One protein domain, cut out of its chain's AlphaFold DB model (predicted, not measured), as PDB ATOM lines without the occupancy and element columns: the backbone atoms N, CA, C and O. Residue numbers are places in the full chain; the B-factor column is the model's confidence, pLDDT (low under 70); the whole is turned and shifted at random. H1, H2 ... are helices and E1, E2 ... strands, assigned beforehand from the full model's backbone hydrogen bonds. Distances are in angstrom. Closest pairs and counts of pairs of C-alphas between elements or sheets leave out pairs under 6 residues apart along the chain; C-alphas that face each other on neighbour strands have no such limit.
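AT A GLANCE: This is residues 5 to 100 of the 202 residues of an uncharacterized protein of Aeromonas sp. L_1B5_3 (UniProt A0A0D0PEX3). A narrow sheet of three strands, made of a long hairpin E1 E2 and a short third strand E3, is grazed by one long helix, H3; the two short helices sit at different parts of H3, H1 crossing its later part and H2 beside its earlier part. The hairpin's turn near Ala 46 and a long loop round Gly 26 make the two far ends of an elongated outline spanning 54 by 32 by 23 A. The printed part has 96 residues, with three named helices and three named strands in the order H1 E1 E2 H2 H3 E3. The sheet's order is E1, E2, E3, mixed. The class is mixed, helices and strands, with 47 residues, under half, in named elements, and the whole is loose, with a radius of gyration of the C-alphas of 15.9 A.

IN THESE COORDINATES: Find C-alpha 38 at (-31.776, -33.459, 9.802); from there E1 runs through residues 38 to 43, 15.9 A. E2, residues 49 to 56, runs 22.0 A, and E3 is residues 94 to 96. Look for H3 from C-alpha 69 at (-35.511, -57.969, 18.725) to C-alpha 88 at (-23.369, -33.503, 25.903), 28.2 A over residues 69 to 88. H1 is residues 5 to 10, and H2 is residues 59 to 62.

HOW THE PARTS SIT: Begin at the hairpin E1 and E2, antiparallel at 150 degrees, where N 40 and O 52 are 3.0 A apart, within hydrogen-bond range. E2 is the inner strand, and its pairing is staggered: residues 49 to 54 pair with E1, residues 54 to 56 with E3. E2 and E3 are parallel at 43 degrees, with N 96 and O 55 at 2.8 A. Between these two strands come H2 and H3, a strand-helix-strand unit, two parallel neighbour strands with helices between, and its crossover is right-handed. H3 is on the sheet but only grazes it, with residues 79 to 86; its closest C-alphas to E2 are those of Glu 79 and Ser 55, 7.9 A apart. H3 touches H1 with residues 81 to 85 alone, about perpendicular at 80 degrees; the closest C-alphas, of Ile 81 and Ala 8, are 5.8 A apart. H3 touches H2 with residues 71 to 76 alone, the C-alphas of Val 72 and Leu 62 closest at 5.2 A. H1 and H2 are apart. In H1 and H3 every O i to N i+4 pair is within hydrogen-bond range; H2 is too short for such a pair.

THE WHOLE: Look to Gly 26 and Ala 46 for the two C-alphas farthest apart, 54.4 A. The link from H1 to E1 is long, residues 11 to 37. The printed part has no cut, and no printed residue is under 70 in pLDDT; the mean of the printed part is 93.1.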
ATOM      1  N   LEU A   5     -17.378 -42.350  19.204       91.75
ATOM      2  CA  LEU A   5     -16.640 -43.536  19.651       91.75
ATOM      3  C   LEU A   5     -16.489 -43.594  21.173       91.75
ATOM      4  O   LEU A   5     -16.751 -44.635  21.772       91.75
ATOM      5  N   GLU A   6     -16.109 -42.481  21.797       93.38
ATOM      6  CA  GLU A   6     -15.993 -42.375  23.258       93.38
ATOM      7  C   GLU A   6     -17.355 -42.553  23.928       93.38
ATOM      8  O   GLU A   6     -17.472 -43.257  24.930       93.38
ATOM      9  N   ILE A   7     -18.403 -41.981  23.332       94.62
ATOM     10  CA  ILE A   7     -19.776 -42.146  23.807       94.62
ATOM     11  C   ILE A   7     -20.199 -43.611  23.718       94.62
ATOM     12  O   ILE A   7     -20.685 -44.162  24.703       94.62
ATOM     13  N   ALA A   8     -19.972 -44.272  22.580       94.88
ATOM     14  CA  ALA A   8     -20.296 -45.687  22.420       94.88
ATOM     15  C   ALA A   8     -19.590 -46.561  23.471       94.88
ATOM     16  O   ALA A   8     -20.228 -47.419  24.083       94.88
ATOM     17  N   ALA A   9     -18.306 -46.292  23.731       94.00
ATOM     18  CA  ALA A   9     -17.548 -46.962  24.783       94.00
ATOM     19  C   ALA A   9     -18.147 -46.700  26.177       94.00
ATOM     20  O   ALA A   9     -18.364 -47.647  26.929       94.00
ATOM     21  N   SER A  10     -18.486 -45.445  26.499       95.00
ATOM     22  CA  SER A  10     -19.080 -45.073  27.793       95.00
ATOM     23  C   SER A  10     -20.455 -45.708  28.037       95.00
ATOM     24  O   SER A  10     -20.786 -46.065  29.163       95.00
ATOM     25  N   LEU A  11     -21.233 -45.903  26.971       94.38
ATOM     26  CA  LEU A  11     -22.550 -46.535  27.006       94.38
ATOM     27  C   LEU A  11     -22.478 -48.070  26.941       94.38
ATOM     28  O   LEU A  11     -23.522 -48.723  26.960       94.38
ATOM     29  N   ASN A  12     -21.276 -48.649  26.827       94.50
ATOM     30  CA  ASN A  12     -21.052 -50.076  26.591       94.50
ATOM     31  C   ASN A  12     -21.869 -50.617  25.397       94.50
ATOM     32  O   ASN A  12     -22.489 -51.682  25.454       94.50
ATOM     33  N   VAL A  13     -21.898 -49.857  24.298       94.06
ATOM     34  CA  VAL A  13     -22.556 -50.245  23.045       94.06
ATOM     35  C   VAL A  13     -21.547 -50.323  21.908       94.06
ATOM     36  O   VAL A  13     -20.616 -49.531  21.795       94.06
ATOM     37  N   VAL A  14     -21.752 -51.275  21.001       92.38
ATOM     38  CA  VAL A  14     -20.884 -51.429  19.830       92.38
ATOM     39  C   VAL A  14     -21.064 -50.229  18.897       92.38
ATOM     40  O   VAL A  14     -22.167 -49.994  18.399       92.38
ATOM     41  N   HIS A  15     -19.994 -49.503  18.586       93.62
ATOM     42  CA  HIS A  15     -20.054 -48.410  17.614       93.62
ATOM     43  C   HIS A  15     -20.459 -48.919  16.209       93.62
ATOM     44  O   HIS A  15     -20.171 -50.067  15.847       93.62
ATOM     45  N   PRO A  16     -21.163 -48.128  15.377       93.38
ATOM     46  CA  PRO A  16     -21.395 -48.472  13.975       93.38
ATOM     47  C   PRO A  16     -20.095 -48.742  13.205       93.38
ATOM     48  O   PRO A  16     -19.135 -47.978  13.293       93.38
ATOM     49  N   GLY A  17     -20.074 -49.824  12.423       91.19
ATOM     50  CA  GLY A  17     -18.946 -50.195  11.566       91.19
ATOM     51  C   GLY A  17     -19.265 -50.012  10.083       91.19
ATOM     52  O   GLY A  17     -20.419 -50.157   9.671       91.19
ATOM     53  N   ASN A  18     -18.248 -49.712   9.276       90.81
ATOM     54  CA  ASN A  18     -18.356 -49.619   7.822       90.81
ATOM     55  C   ASN A  18     -17.904 -50.933   7.162       90.81
ATOM     56  O   ASN A  18     -16.762 -51.099   6.744       90.81
ATOM     57  N   TYR A  19     -18.822 -51.897   7.085       87.00
ATOM     58  CA  TYR A  19     -18.535 -53.252   6.596       87.00
ATOM     59  C   TYR A  19     -18.049 -53.302   5.141       87.00
ATOM     60  O   TYR A  19     -17.293 -54.209   4.797       87.00
ATOM     61  N   LYS A  20     -18.441 -52.334   4.301       88.88
ATOM     62  CA  LYS A  20     -18.025 -52.273   2.889       88.88
ATOM     63  C   LYS A  20     -16.526 -51.998   2.733       88.88
ATOM     64  O   LYS A  20     -15.932 -52.425   1.754       88.88
ATOM     65  N   GLU A  21     -15.904 -51.355   3.716       89.44
ATOM     66  CA  GLU A  21     -14.477 -51.013   3.693       89.44
ATOM     67  C   GLU A  21     -13.585 -52.069   4.352       89.44
ATOM     68  O   GLU A  21     -12.373 -51.879   4.453       89.44
ATOM     69  N   ARG A  22     -14.154 -53.204   4.778       89.69
ATOM     70  CA  ARG A  22     -13.416 -54.269   5.472       89.69
ATOM     71  C   ARG A  22     -12.218 -54.788   4.669       89.69
ATOM     72  O   ARG A  22     -11.158 -55.033   5.243       89.69
ATOM     73  N   GLY A  23     -12.386 -54.954   3.354       88.62
ATOM     74  CA  GLY A  23     -11.316 -55.405   2.456       88.62
ATOM     75  C   GLY A  23     -10.141 -54.426   2.401       88.62
ATOM     76  O   GLY A  23      -8.989 -54.844   2.444       88.62
ATOM     77  N   ASN A  24     -10.436 -53.125   2.441       89.88
ATOM     78  CA  ASN A  24      -9.439 -52.052   2.380       89.88
ATOM     79  C   ASN A  24      -8.689 -51.855   3.709       89.88
ATOM     80  O   ASN A  24      -7.708 -51.123   3.760       89.88
ATOM     81  N   HIS A  25      -9.138 -52.514   4.782       85.00
ATOM     82  CA  HIS A  25      -8.588 -52.384   6.133       85.00
ATOM     83  C   HIS A  25      -8.075 -53.723   6.682       85.00
ATOM     84  O   HIS A  25      -8.189 -54.005   7.877       85.00
ATOM     85  N   GLY A  26      -7.541 -54.586   5.809       86.06
ATOM     86  CA  GLY A  26      -6.905 -55.844   6.220       86.06
ATOM     87  C   GLY A  26      -7.844 -56.775   6.995       86.06
ATOM     88  O   GLY A  26      -7.429 -57.432   7.946       86.06
ATOM     89  N   GLY A  27      -9.137 -56.778   6.655       86.00
ATOM     90  CA  GLY A  27     -10.147 -57.601   7.320       86.00
ATOM     91  C   GLY A  27     -10.761 -56.985   8.583       86.00
ATOM     92  O   GLY A  27     -11.732 -57.552   9.101       86.00
ATOM     93  N   ARG A  28     -10.263 -55.832   9.057       88.00
ATOM     94  CA  ARG A  28     -10.847 -55.062  10.172       88.00
ATOM     95  C   ARG A  28     -12.018 -54.214   9.680       88.00
ATOM     96  O   ARG A  28     -12.012 -53.733   8.554       88.00
ATOM     97  N   ILE A  29     -13.033 -54.030  10.522       88.38
ATOM     98  CA  ILE A  29     -14.187 -53.183  10.194       88.38
ATOM     99  C   ILE A  29     -13.928 -51.794  10.789       88.38
ATOM    100  O   ILE A  29     -13.946 -51.673  12.016       88.38
ATOM    101  N   PRO A  30     -13.672 -50.759   9.969       91.50
ATOM    102  CA  PRO A  30     -13.453 -49.412  10.482       91.50
ATOM    103  C   PRO A  30     -14.743 -48.830  11.077       91.50
ATOM    104  O   PRO A  30     -15.858 -49.231  10.724       91.50
ATOM    105  N   ALA A  31     -14.590 -47.871  11.990       90.81
ATOM    106  CA  ALA A  31     -15.708 -47.131  12.561       90.81
ATOM    107  C   ALA A  31     -16.391 -46.275  11.484       90.81
ATOM    108  O   ALA A  31     -15.727 -45.596  10.707       90.81
ATOM    109  N   LYS A  32     -17.725 -46.293  11.443       91.56
ATOM    110  CA  LYS A  32     -18.505 -45.474  10.512       91.56
ATOM    111  C   LYS A  32     -18.849 -44.130  11.147       91.56
ATOM    112  O   LYS A  32     -19.426 -44.121  12.229       91.56
ATOM    113  N   THR A  33     -18.599 -43.023  10.450       90.75
ATOM    114  CA  THR A  33     -19.095 -41.699  10.858       90.75
ATOM    115  C   THR A  33     -20.610 -41.734  11.053       90.75
ATOM    116  O   THR A  33     -21.348 -42.158  10.159       90.75
ATOM    117  N   MET A  34     -21.070 -41.318  12.235       93.00
ATOM    118  CA  MET A  34     -22.493 -41.175  12.533       93.00
ATOM    119  C   MET A  34     -23.007 -39.830  12.019       93.00
ATOM    120  O   MET A  34     -22.291 -38.831  12.047       93.00
ATOM    121  N   THR A  35     -24.245 -39.827  11.537       92.38
ATOM    122  CA  THR A  35     -24.925 -38.658  10.974       92.38
ATOM    123  C   THR A  35     -26.322 -38.545  11.564       92.38
ATOM    124  O   THR A  35     -26.877 -39.530  12.057       92.38
ATOM    125  N   GLN A  36     -26.896 -37.353  11.472       93.75
ATOM    126  CA  GLN A  36     -28.300 -37.088  11.758       93.75
ATOM    127  C   GLN A  36     -29.025 -36.893  10.439       93.75
ATOM    128  O   GLN A  36     -28.433 -36.383   9.488       93.75
ATOM    129  N   ASP A  37     -30.288 -37.304  10.393       94.81
ATOM    130  CA  ASP A  37     -31.091 -37.192   9.178       94.81
ATOM    131  C   ASP A  37     -31.368 -35.711   8.874       94.81
ATOM    132  O   ASP A  37     -31.218 -35.274   7.735       94.81
ATOM    133  N   PHE A  38     -31.652 -34.913   9.912       94.19
ATOM    134  CA  PHE A  38     -31.776 -33.459   9.802       94.19
ATOM    135  C   PHE A  38     -31.178 -32.744  11.014       94.19
ATOM    136  O   PHE A  38     -31.226 -33.239  12.139       94.19
ATOM    137  N   VAL A  39     -30.666 -31.535  10.797       95.25
ATOM    138  CA  VAL A  39     -30.332 -30.587  11.865       95.25
ATOM    139  C   VAL A  39     -30.913 -29.242  11.464       95.25
ATOM    140  O   VAL A  39     -30.440 -28.625  10.514       95.25
ATOM    141  N   ILE A  40     -31.963 -28.809  12.160       94.44
ATOM    142  CA  ILE A  40     -32.692 -27.584  11.815       94.44
ATOM    143  C   ILE A  40     -32.463 -26.504  12.864       94.44
ATOM    144  O   ILE A  40     -32.349 -26.787  14.058       94.44
ATOM    145  N   ILE A  41     -32.430 -25.253  12.416       94.19
ATOM    146  CA  ILE A  41     -32.557 -24.087  13.286       94.19
ATOM    147  C   ILE A  41     -34.003 -23.628  13.163       94.19
ATOM    148  O   ILE A  41     -34.435 -23.252  12.075       94.19
ATOM    149  N   ARG A  42     -34.752 -23.669  14.264       89.81
ATOM    150  CA  ARG A  42     -36.126 -23.154  14.315       89.81
ATOM    151  C   ARG A  42     -36.217 -21.986  15.282       89.81
ATOM    152  O   ARG A  42     -35.534 -21.968  16.306       89.81
ATOM    153  N   GLN A  43     -37.057 -21.017  14.953       92.19
ATOM    154  CA  GLN A  43     -37.397 -19.928  15.854       92.19
ATOM    155  C   GLN A  43     -38.581 -20.364  16.724       92.19
ATOM    156  O   GLN A  43     -39.556 -20.913  16.217       92.19
ATOM    157  N   THR A  44     -38.480 -20.185  18.038       88.88
ATOM    158  CA  THR A  44     -39.600 -20.408  18.957       88.88
ATOM    159  C   THR A  44     -40.606 -19.266  18.853       88.88
ATOM    160  O   THR A  44     -40.281 -18.192  18.350       88.88
ATOM    161  N   GLU A  45     -41.808 -19.454  19.400       88.69
ATOM    162  CA  GLU A  45     -42.827 -18.392  19.490       88.69
ATOM    163  C   GLU A  45     -42.304 -17.134  20.204       88.69
ATOM    164  O   GLU A  45     -42.644 -16.015  19.842       88.69
ATOM    165  N   ALA A  46     -41.392 -17.308  21.165       91.69
ATOM    166  CA  ALA A  46     -40.712 -16.221  21.869       91.69
ATOM    167  C   ALA A  46     -39.565 -15.567  21.061       91.69
ATOM    168  O   ALA A  46     -38.781 -14.797  21.611       91.69
ATOM    169  N   GLY A  47     -39.399 -15.911  19.781       91.81
ATOM    170  CA  GLY A  47     -38.385 -15.340  18.892       91.81
ATOM    171  C   GLY A  47     -36.970 -15.915  19.048       91.81
ATOM    172  O   GLY A  47     -36.062 -15.488  18.334       91.81
ATOM    173  N   LYS A  48     -36.756 -16.891  19.943       92.75
ATOM    174  CA  LYS A  48     -35.440 -17.501  20.196       92.75
ATOM    175  C   LYS A  48     -35.116 -18.553  19.139       92.75
ATOM    176  O   LYS A  48     -35.918 -19.444  18.886       92.75
ATOM    177  N   HIS A  49     -33.905 -18.523  18.592       92.75
ATOM    178  CA  HIS A  49     -33.412 -19.595  17.728       92.75
ATOM    179  C   HIS A  49     -32.937 -20.789  18.561       92.75
ATOM    180  O   HIS A  49     -32.149 -20.630  19.497       92.75
ATOM    181  N   ILE A  50     -33.405 -21.984  18.210       92.06
ATOM    182  CA  ILE A  50     -32.977 -23.250  18.809       92.06
ATOM    183  C   ILE A  50     -32.525 -24.223  17.719       92.06
ATOM    184  O   ILE A  50     -33.140 -24.308  16.654       92.06
ATOM    185  N   LEU A  51     -31.438 -24.946  17.992       94.50
ATOM    186  CA  LEU A  51     -30.977 -26.049  17.155       94.50
ATOM    187  C   LEU A  51     -31.730 -27.316  17.562       94.50
ATOM    188  O   LEU A  51     -31.811 -27.630  18.747       94.50
ATOM    189  N   SER A  52     -32.277 -28.041  16.596       93.56
ATOM    190  CA  SER A  52     -33.011 -29.282  16.831       93.56
ATOM    191  C   SER A  52     -32.530 -30.350  15.837       93.56
ATOM    192  O   SER A  52     -32.840 -30.269  14.648       93.56
ATOM    193  N   PRO A  53     -31.706 -31.310  16.277       95.94
ATOM    194  CA  PRO A  53     -31.321 -32.470  15.489       95.94
ATOM    195  C   PRO A  53     -32.423 -33.536  15.517       95.94
ATOM    196  O   PRO A  53     -32.961 -33.857  16.576       95.94
ATOM    197  N   TYR A  54     -32.712 -34.117  14.355       95.44
ATOM    198  CA  TYR A  54     -33.727 -35.148  14.170       95.44
ATOM    199  C   TYR A  54     -33.111 -36.437  13.622       95.44
ATOM    200  O   TYR A  54     -32.297 -36.411  12.692       95.44
ATOM    201  N   SER A  55     -33.544 -37.565  14.178       95.50
ATOM    202  CA  SER A  55     -33.423 -38.885  13.556       95.50
ATOM    203  C   SER A  55     -34.800 -39.323  13.073       95.50
ATOM    204  O   SER A  55     -35.764 -39.222  13.824       95.50
ATOM    205  N   PHE A  56     -34.893 -39.869  11.867       95.81
ATOM    206  CA  PHE A  56     -36.091 -40.521  11.354       95.81
ATOM    207  C   PHE A  56     -35.917 -42.037  11.356       95.81
ATOM    208  O   PHE A  56     -34.897 -42.557  10.889       95.81
ATOM    209  N   LYS A  57     -36.916 -42.770  11.846       94.62
ATOM    210  CA  LYS A  57     -37.001 -44.230  11.719       94.62
ATOM    211  C   LYS A  57     -38.450 -44.631  11.482       94.62
ATOM    212  O   LYS A  57     -39.340 -44.033  12.067       94.62
ATOM    213  N   TYR A  58     -38.678 -45.673  10.687       94.81
ATOM    214  CA  TYR A  58     -40.009 -46.269  10.626       94.81
ATOM    215  C   TYR A  58     -40.371 -46.879  11.980       94.81
ATOM    216  O   TYR A  58     -39.508 -47.506  12.604       94.81
ATOM    217  N   SER A  59     -41.609 -46.705  12.443       95.62
ATOM    218  CA  SER A  59     -42.009 -47.210  13.763       95.62
ATOM    219  C   SER A  59     -41.875 -48.734  13.869       95.62
ATOM    220  O   SER A  59     -41.367 -49.220  14.876       95.62
ATOM    221  N   ASP A  60     -42.152 -49.467  12.791       95.25
ATOM    222  CA  ASP A  60     -41.946 -50.918  12.704       95.25
ATOM    223  C   ASP A  60     -40.483 -51.330  12.934       95.25
ATOM    224  O   ASP A  60     -40.207 -52.393  13.486       95.25
ATOM    225  N   ALA A  61     -39.512 -50.481  12.567       93.94
ATOM    226  CA  ALA A  61     -38.088 -50.750  12.794       93.94
ATOM    227  C   ALA A  61     -37.676 -50.613  14.274       93.94
ATOM    228  O   ALA A  61     -36.540 -50.945  14.638       93.94
ATOM    229  N   LEU A  62     -38.578 -50.091  15.107       94.50
ATOM    230  CA  LEU A  62     -38.430 -49.915  16.548       94.50
ATOM    231  C   LEU A  62     -39.309 -50.892  17.346       94.50
ATOM    232  O   LEU A  62     -39.170 -50.949  18.567       94.50
ATOM    233  N   ASP A  63     -40.172 -51.657  16.677       94.75
ATOM    234  CA  ASP A  63     -41.137 -52.558  17.299       94.75
ATOM    235  C   ASP A  63     -40.614 -54.011  17.310       94.75
ATOM    236  O   ASP A  63     -40.400 -54.590  16.239       94.75
ATOM    237  N   PRO A  64     -40.374 -54.622  18.489       94.00
ATOM    238  CA  PRO A  64     -39.890 -55.997  18.594       94.00
ATOM    239  C   PRO A  64     -40.939 -57.067  18.242       94.00
ATOM    240  O   PRO A  64     -40.558 -58.230  18.089       94.00
ATOM    241  N   GLU A  65     -42.225 -56.713  18.136       95.31
ATOM    242  CA  GLU A  65     -43.295 -57.624  17.704       95.31
ATOM    243  C   GLU A  65     -43.314 -57.788  16.176       95.31
ATOM    244  O   GLU A  65     -43.670 -58.853  15.671       95.31
ATOM    245  N   ILE A  66     -42.869 -56.760  15.444       94.06
ATOM    246  CA  ILE A  66     -42.827 -56.733  13.972       94.06
ATOM    247  C   ILE A  66     -41.417 -57.045  13.456       94.06
ATOM    248  O   ILE A  66     -41.227 -57.845  12.537       94.06
ATOM    249  N   THR A  67     -40.401 -56.423  14.053       95.25
ATOM    250  CA  THR A  67     -38.999 -56.550  13.656       95.25
ATOM    251  C   THR A  67     -38.232 -57.376  14.682       95.25
ATOM    252  O   THR A  67     -38.393 -57.212  15.884       95.25
ATOM    253  N   SER A  68     -37.307 -58.231  14.223       96.31
ATOM    254  CA  SER A  68     -36.455 -59.038  15.111       96.31
ATOM    255  C   SER A  68     -35.889 -58.216  16.289       96.31
ATOM    256  O   SER A  68     -35.217 -57.204  16.042       96.31
ATOM    257  N   PRO A  69     -36.017 -58.684  17.550       95.50
ATOM    258  CA  PRO A  69     -35.511 -57.969  18.725       95.50
ATOM    259  C   PRO A  69     -34.027 -57.599  18.628       95.50
ATOM    260  O   PRO A  69     -33.591 -56.561  19.120       95.50
ATOM    261  N   ARG A  70     -33.224 -58.419  17.937       94.44
ATOM    262  CA  ARG A  70     -31.809 -58.125  17.678       94.44
ATOM    263  C   ARG A  70     -31.628 -56.871  16.819       94.44
ATOM    264  O   ARG A  70     -30.722 -56.081  17.086       94.44
ATOM    265  N   VAL A  71     -32.442 -56.710  15.777       93.62
ATOM    266  CA  VAL A  71     -32.393 -55.553  14.871       93.62
ATOM    267  C   VAL A  71     -32.889 -54.307  15.596       93.62
ATOM    268  O   VAL A  71     -32.184 -53.301  15.583       93.62
ATOM    269  N   VAL A  72     -34.009 -54.406  16.317       95.81
ATOM    270  CA  VAL A  72     -34.551 -53.312  17.141       95.81
ATOM    271  C   VAL A  72     -33.516 -52.832  18.159       95.81
ATOM    272  O   VAL A  72     -33.140 -51.660  18.165       95.81
ATOM    273  N   ASN A  73     -32.936 -53.749  18.941       95.00
ATOM    274  CA  ASN A  73     -31.889 -53.420  19.912       95.00
ATOM    275  C   ASN A  73     -30.669 -52.766  19.256       95.00
ATOM    276  O   ASN A  73     -30.060 -51.862  19.833       95.00
ATOM    277  N   ARG A  74     -30.309 -53.191  18.037       94.12
ATOM    278  CA  ARG A  74     -29.212 -52.579  17.283       94.12
ATOM    279  C   ARG A  74     -29.554 -51.161  16.832       94.12
ATOM    280  O   ARG A  74     -28.669 -50.309  16.893       94.12
ATOM    281  N   THR A  75     -30.781 -50.904  16.394       94.25
ATOM    282  CA  THR A  75     -31.264 -49.564  16.033       94.25
ATOM    283  C   THR A  75     -31.273 -48.651  17.258       94.25
ATOM    284  O   THR A  75     -30.604 -47.621  17.247       94.25
ATOM    285  N   LEU A  76     -31.888 -49.086  18.362       94.69
ATOM    286  CA  LEU A  76     -31.939 -48.332  19.620       94.69
ATOM    287  C   LEU A  76     -30.548 -48.070  20.213       94.69
ATOM    288  O   LEU A  76     -30.308 -47.024  20.807       94.69
ATOM    289  N   ALA A  77     -29.597 -48.997  20.061       95.00
ATOM    290  CA  ALA A  77     -28.216 -48.768  20.479       95.00
ATOM    291  C   ALA A  77     -27.551 -47.627  19.694       95.00
ATOM    292  O   ALA A  77     -26.828 -46.838  20.290       95.00
ATOM    293  N   LYS A  78     -27.802 -47.513  18.382       94.31
ATOM    294  CA  LYS A  78     -27.281 -46.398  17.575       94.31
ATOM    295  C   LYS A  78     -27.922 -45.079  17.985       94.31
ATOM    296  O   LYS A  78     -27.204 -44.108  18.192       94.31
ATOM    297  N   GLU A  79     -29.242 -45.068  18.157       94.88
ATOM    298  CA  GLU A  79     -29.952 -43.859  18.582       94.88
ATOM    299  C   GLU A  79     -29.498 -43.387  19.966       94.88
ATOM    300  O   GLU A  79     -29.316 -42.193  20.158       94.88
ATOM    301  N   ARG A  80     -29.191 -44.295  20.903       94.88
ATOM    302  CA  ARG A  80     -28.624 -43.925  22.214       94.88
ATOM    303  C   ARG A  80     -27.297 -43.171  22.117       94.88
ATOM    304  O   ARG A  80     -27.098 -42.225  22.870       94.88
ATOM    305  N   ILE A  81     -26.411 -43.550  21.192       95.62
ATOM    306  CA  ILE A  81     -25.150 -42.817  20.979       95.62
ATOM    307  C   ILE A  81     -25.453 -41.406  20.445       95.62
ATOM    308  O   ILE A  81     -24.871 -40.436  20.923       95.62
ATOM    309  N   SER A  82     -26.384 -41.281  19.490       94.62
ATOM    310  CA  SER A  82     -26.831 -39.984  18.957       94.62
ATOM    311  C   SER A  82     -27.447 -39.089  20.028       94.62
ATOM    312  O   SER A  82     -27.039 -37.936  20.160       94.62
ATOM    313  N   LEU A  83     -28.381 -39.624  20.814       94.69
ATOM    314  CA  LEU A  83     -29.024 -38.929  21.928       94.69
ATOM    315  C   LEU A  83     -27.979 -38.399  22.913       94.69
ATOM    316  O   LEU A  83     -27.987 -37.217  23.248       94.69
ATOM    317  N   GLU A  84     -27.035 -39.247  23.322       95.19
ATOM    318  CA  GLU A  84     -25.995 -38.868  24.277       95.19
ATOM    319  C   GLU A  84     -25.024 -37.826  23.701       95.19
ATOM    320  O   GLU A  84     -24.646 -36.884  24.397       95.19
ATOM    321  N   TYR A  85     -24.676 -37.918  22.413       95.12
ATOM    322  CA  TYR A  85     -23.859 -36.902  21.747       95.12
ATOM    323  C   TYR A  85     -24.502 -35.516  21.839       95.12
ATOM    324  O   TYR A  85     -23.854 -34.573  22.300       95.12
ATOM    325  N   TRP A  86     -25.778 -35.387  21.476       95.12
ATOM    326  CA  TRP A  86     -26.480 -34.103  21.538       95.12
ATOM    327  C   TRP A  86     -26.727 -33.632  22.969       95.12
ATOM    328  O   TRP A  86     -26.531 -32.449  23.261       95.12
ATOM    329  N   ARG A  87     -27.004 -34.560  23.891       93.50
ATOM    330  CA  ARG A  87     -27.118 -34.262  25.322       93.50
ATOM    331  C   ARG A  87     -25.840 -33.628  25.875       93.50
ATOM    332  O   ARG A  87     -25.921 -32.645  26.604       93.50
ATOM    333  N   THR A  88     -24.654 -34.112  25.483       94.12
ATOM    334  CA  THR A  88     -23.369 -33.503  25.903       94.12
ATOM    335  C   THR A  88     -23.159 -32.084  25.362       94.12
ATOM    336  O   THR A  88     -22.315 -31.351  25.874       94.12
ATOM    337  N   GLN A  89     -23.907 -31.688  24.329       92.50
ATOM    338  CA  GLN A  89     -23.925 -30.330  23.783       92.50
ATOM    339  C   GLN A  89     -25.068 -29.478  24.364       92.50
ATOM    340  O   GLN A  89     -25.227 -28.337  23.938       92.50
ATOM    341  N   ASN A  90     -25.846 -30.004  25.319       92.75
ATOM    342  CA  ASN A  90     -27.054 -29.376  25.861       92.75
ATOM    343  C   ASN A  90     -28.101 -29.061  24.772       92.75
ATOM    344  O   ASN A  90     -28.683 -27.976  24.742       92.75
ATOM    345  N   ILE A  91     -28.277 -29.998  23.834       93.81
ATOM    346  CA  ILE A  91     -29.211 -29.903  22.709       93.81
ATOM    347  C   ILE A  91     -30.134 -31.120  22.737       93.81
ATOM    348  O   ILE A  91     -29.662 -32.257  22.781       93.81
ATOM    349  N   ASP A  92     -31.441 -30.879  22.665       90.19
ATOM    350  CA  ASP A  92     -32.446 -31.939  22.640       90.19
ATOM    351  C   ASP A  92     -32.510 -32.588  21.258       90.19
ATOM    352  O   ASP A  92     -32.815 -31.935  20.259       90.19
ATOM    353  N   HIS A  93     -32.232 -33.889  21.202       93.19
ATOM    354  CA  HIS A  93     -32.378 -34.701  19.998       93.19
ATOM    355  C   HIS A  93     -33.759 -35.342  19.935       93.19
ATOM    356  O   HIS A  93     -34.276 -35.831  20.939       93.19
ATOM    357  N   VAL A  94     -34.356 -35.326  18.743       92.56
ATOM    358  CA  VAL A  94     -35.727 -35.788  18.522       92.56
ATOM    359  C   VAL A  94     -35.721 -36.990  17.584       92.56
ATOM    360  O   VAL A  94     -35.262 -36.911  16.444       92.56
ATOM    361  N   LEU A  95     -36.267 -38.111  18.049       93.56
ATOM    362  CA  LEU A  95     -36.585 -39.252  17.197       93.56
ATOM    363  C   LEU A  95     -38.010 -39.081  16.664       93.56
ATOM    364  O   LEU A  95     -38.953 -38.982  17.444       93.56
ATOM    365  N   ILE A  96     -38.152 -39.058  15.345       95.44
ATOM    366  CA  ILE A  96     -39.437 -38.994  14.650       95.44
ATOM    367  C   ILE A  96     -39.659 -40.260  13.829       95.44
ATOM    368  O   ILE A  96     -38.711 -40.920  13.394       95.44
ATOM    369  N   THR A  97     -40.926 -40.581  13.611       95.75
ATOM    370  CA  THR A  97     -41.350 -41.691  12.755       95.75
ATOM    371  C   THR A  97     -42.354 -41.199  11.727       95.75
ATOM    372  O   THR A  97     -42.771 -40.043  11.760       95.75
ATOM    373  N   GLU A  98     -42.771 -42.062  10.806       94.12
ATOM    374  CA  GLU A  98     -43.861 -41.772   9.872       94.12
ATOM    375  C   GLU A  98     -45.150 -41.351  10.600       94.12
ATOM    376  O   GLU A  98     -45.887 -40.506  10.106       94.12
ATOM    377  N   LYS A  99     -45.365 -41.836  11.832       94.56
ATOM    378  CA  LYS A  99     -46.509 -41.469  12.687       94.56
ATOM    379  C   LYS A  99     -46.436 -40.036  13.227       94.56
ATOM    380  O   LYS A  99     -47.415 -39.547  13.779       94.56
ATOM    381  N   SER A 100     -45.288 -39.367  13.109       94.75
ATOM    382  CA  SER A 100     -45.123 -37.956  13.483       94.75
ATOM    383  C   SER A 100     -45.626 -36.986  12.408       94.75
ATOM    384  O   SER A 100     -45.620 -35.778  12.641       94.75
TER     385      SER A 100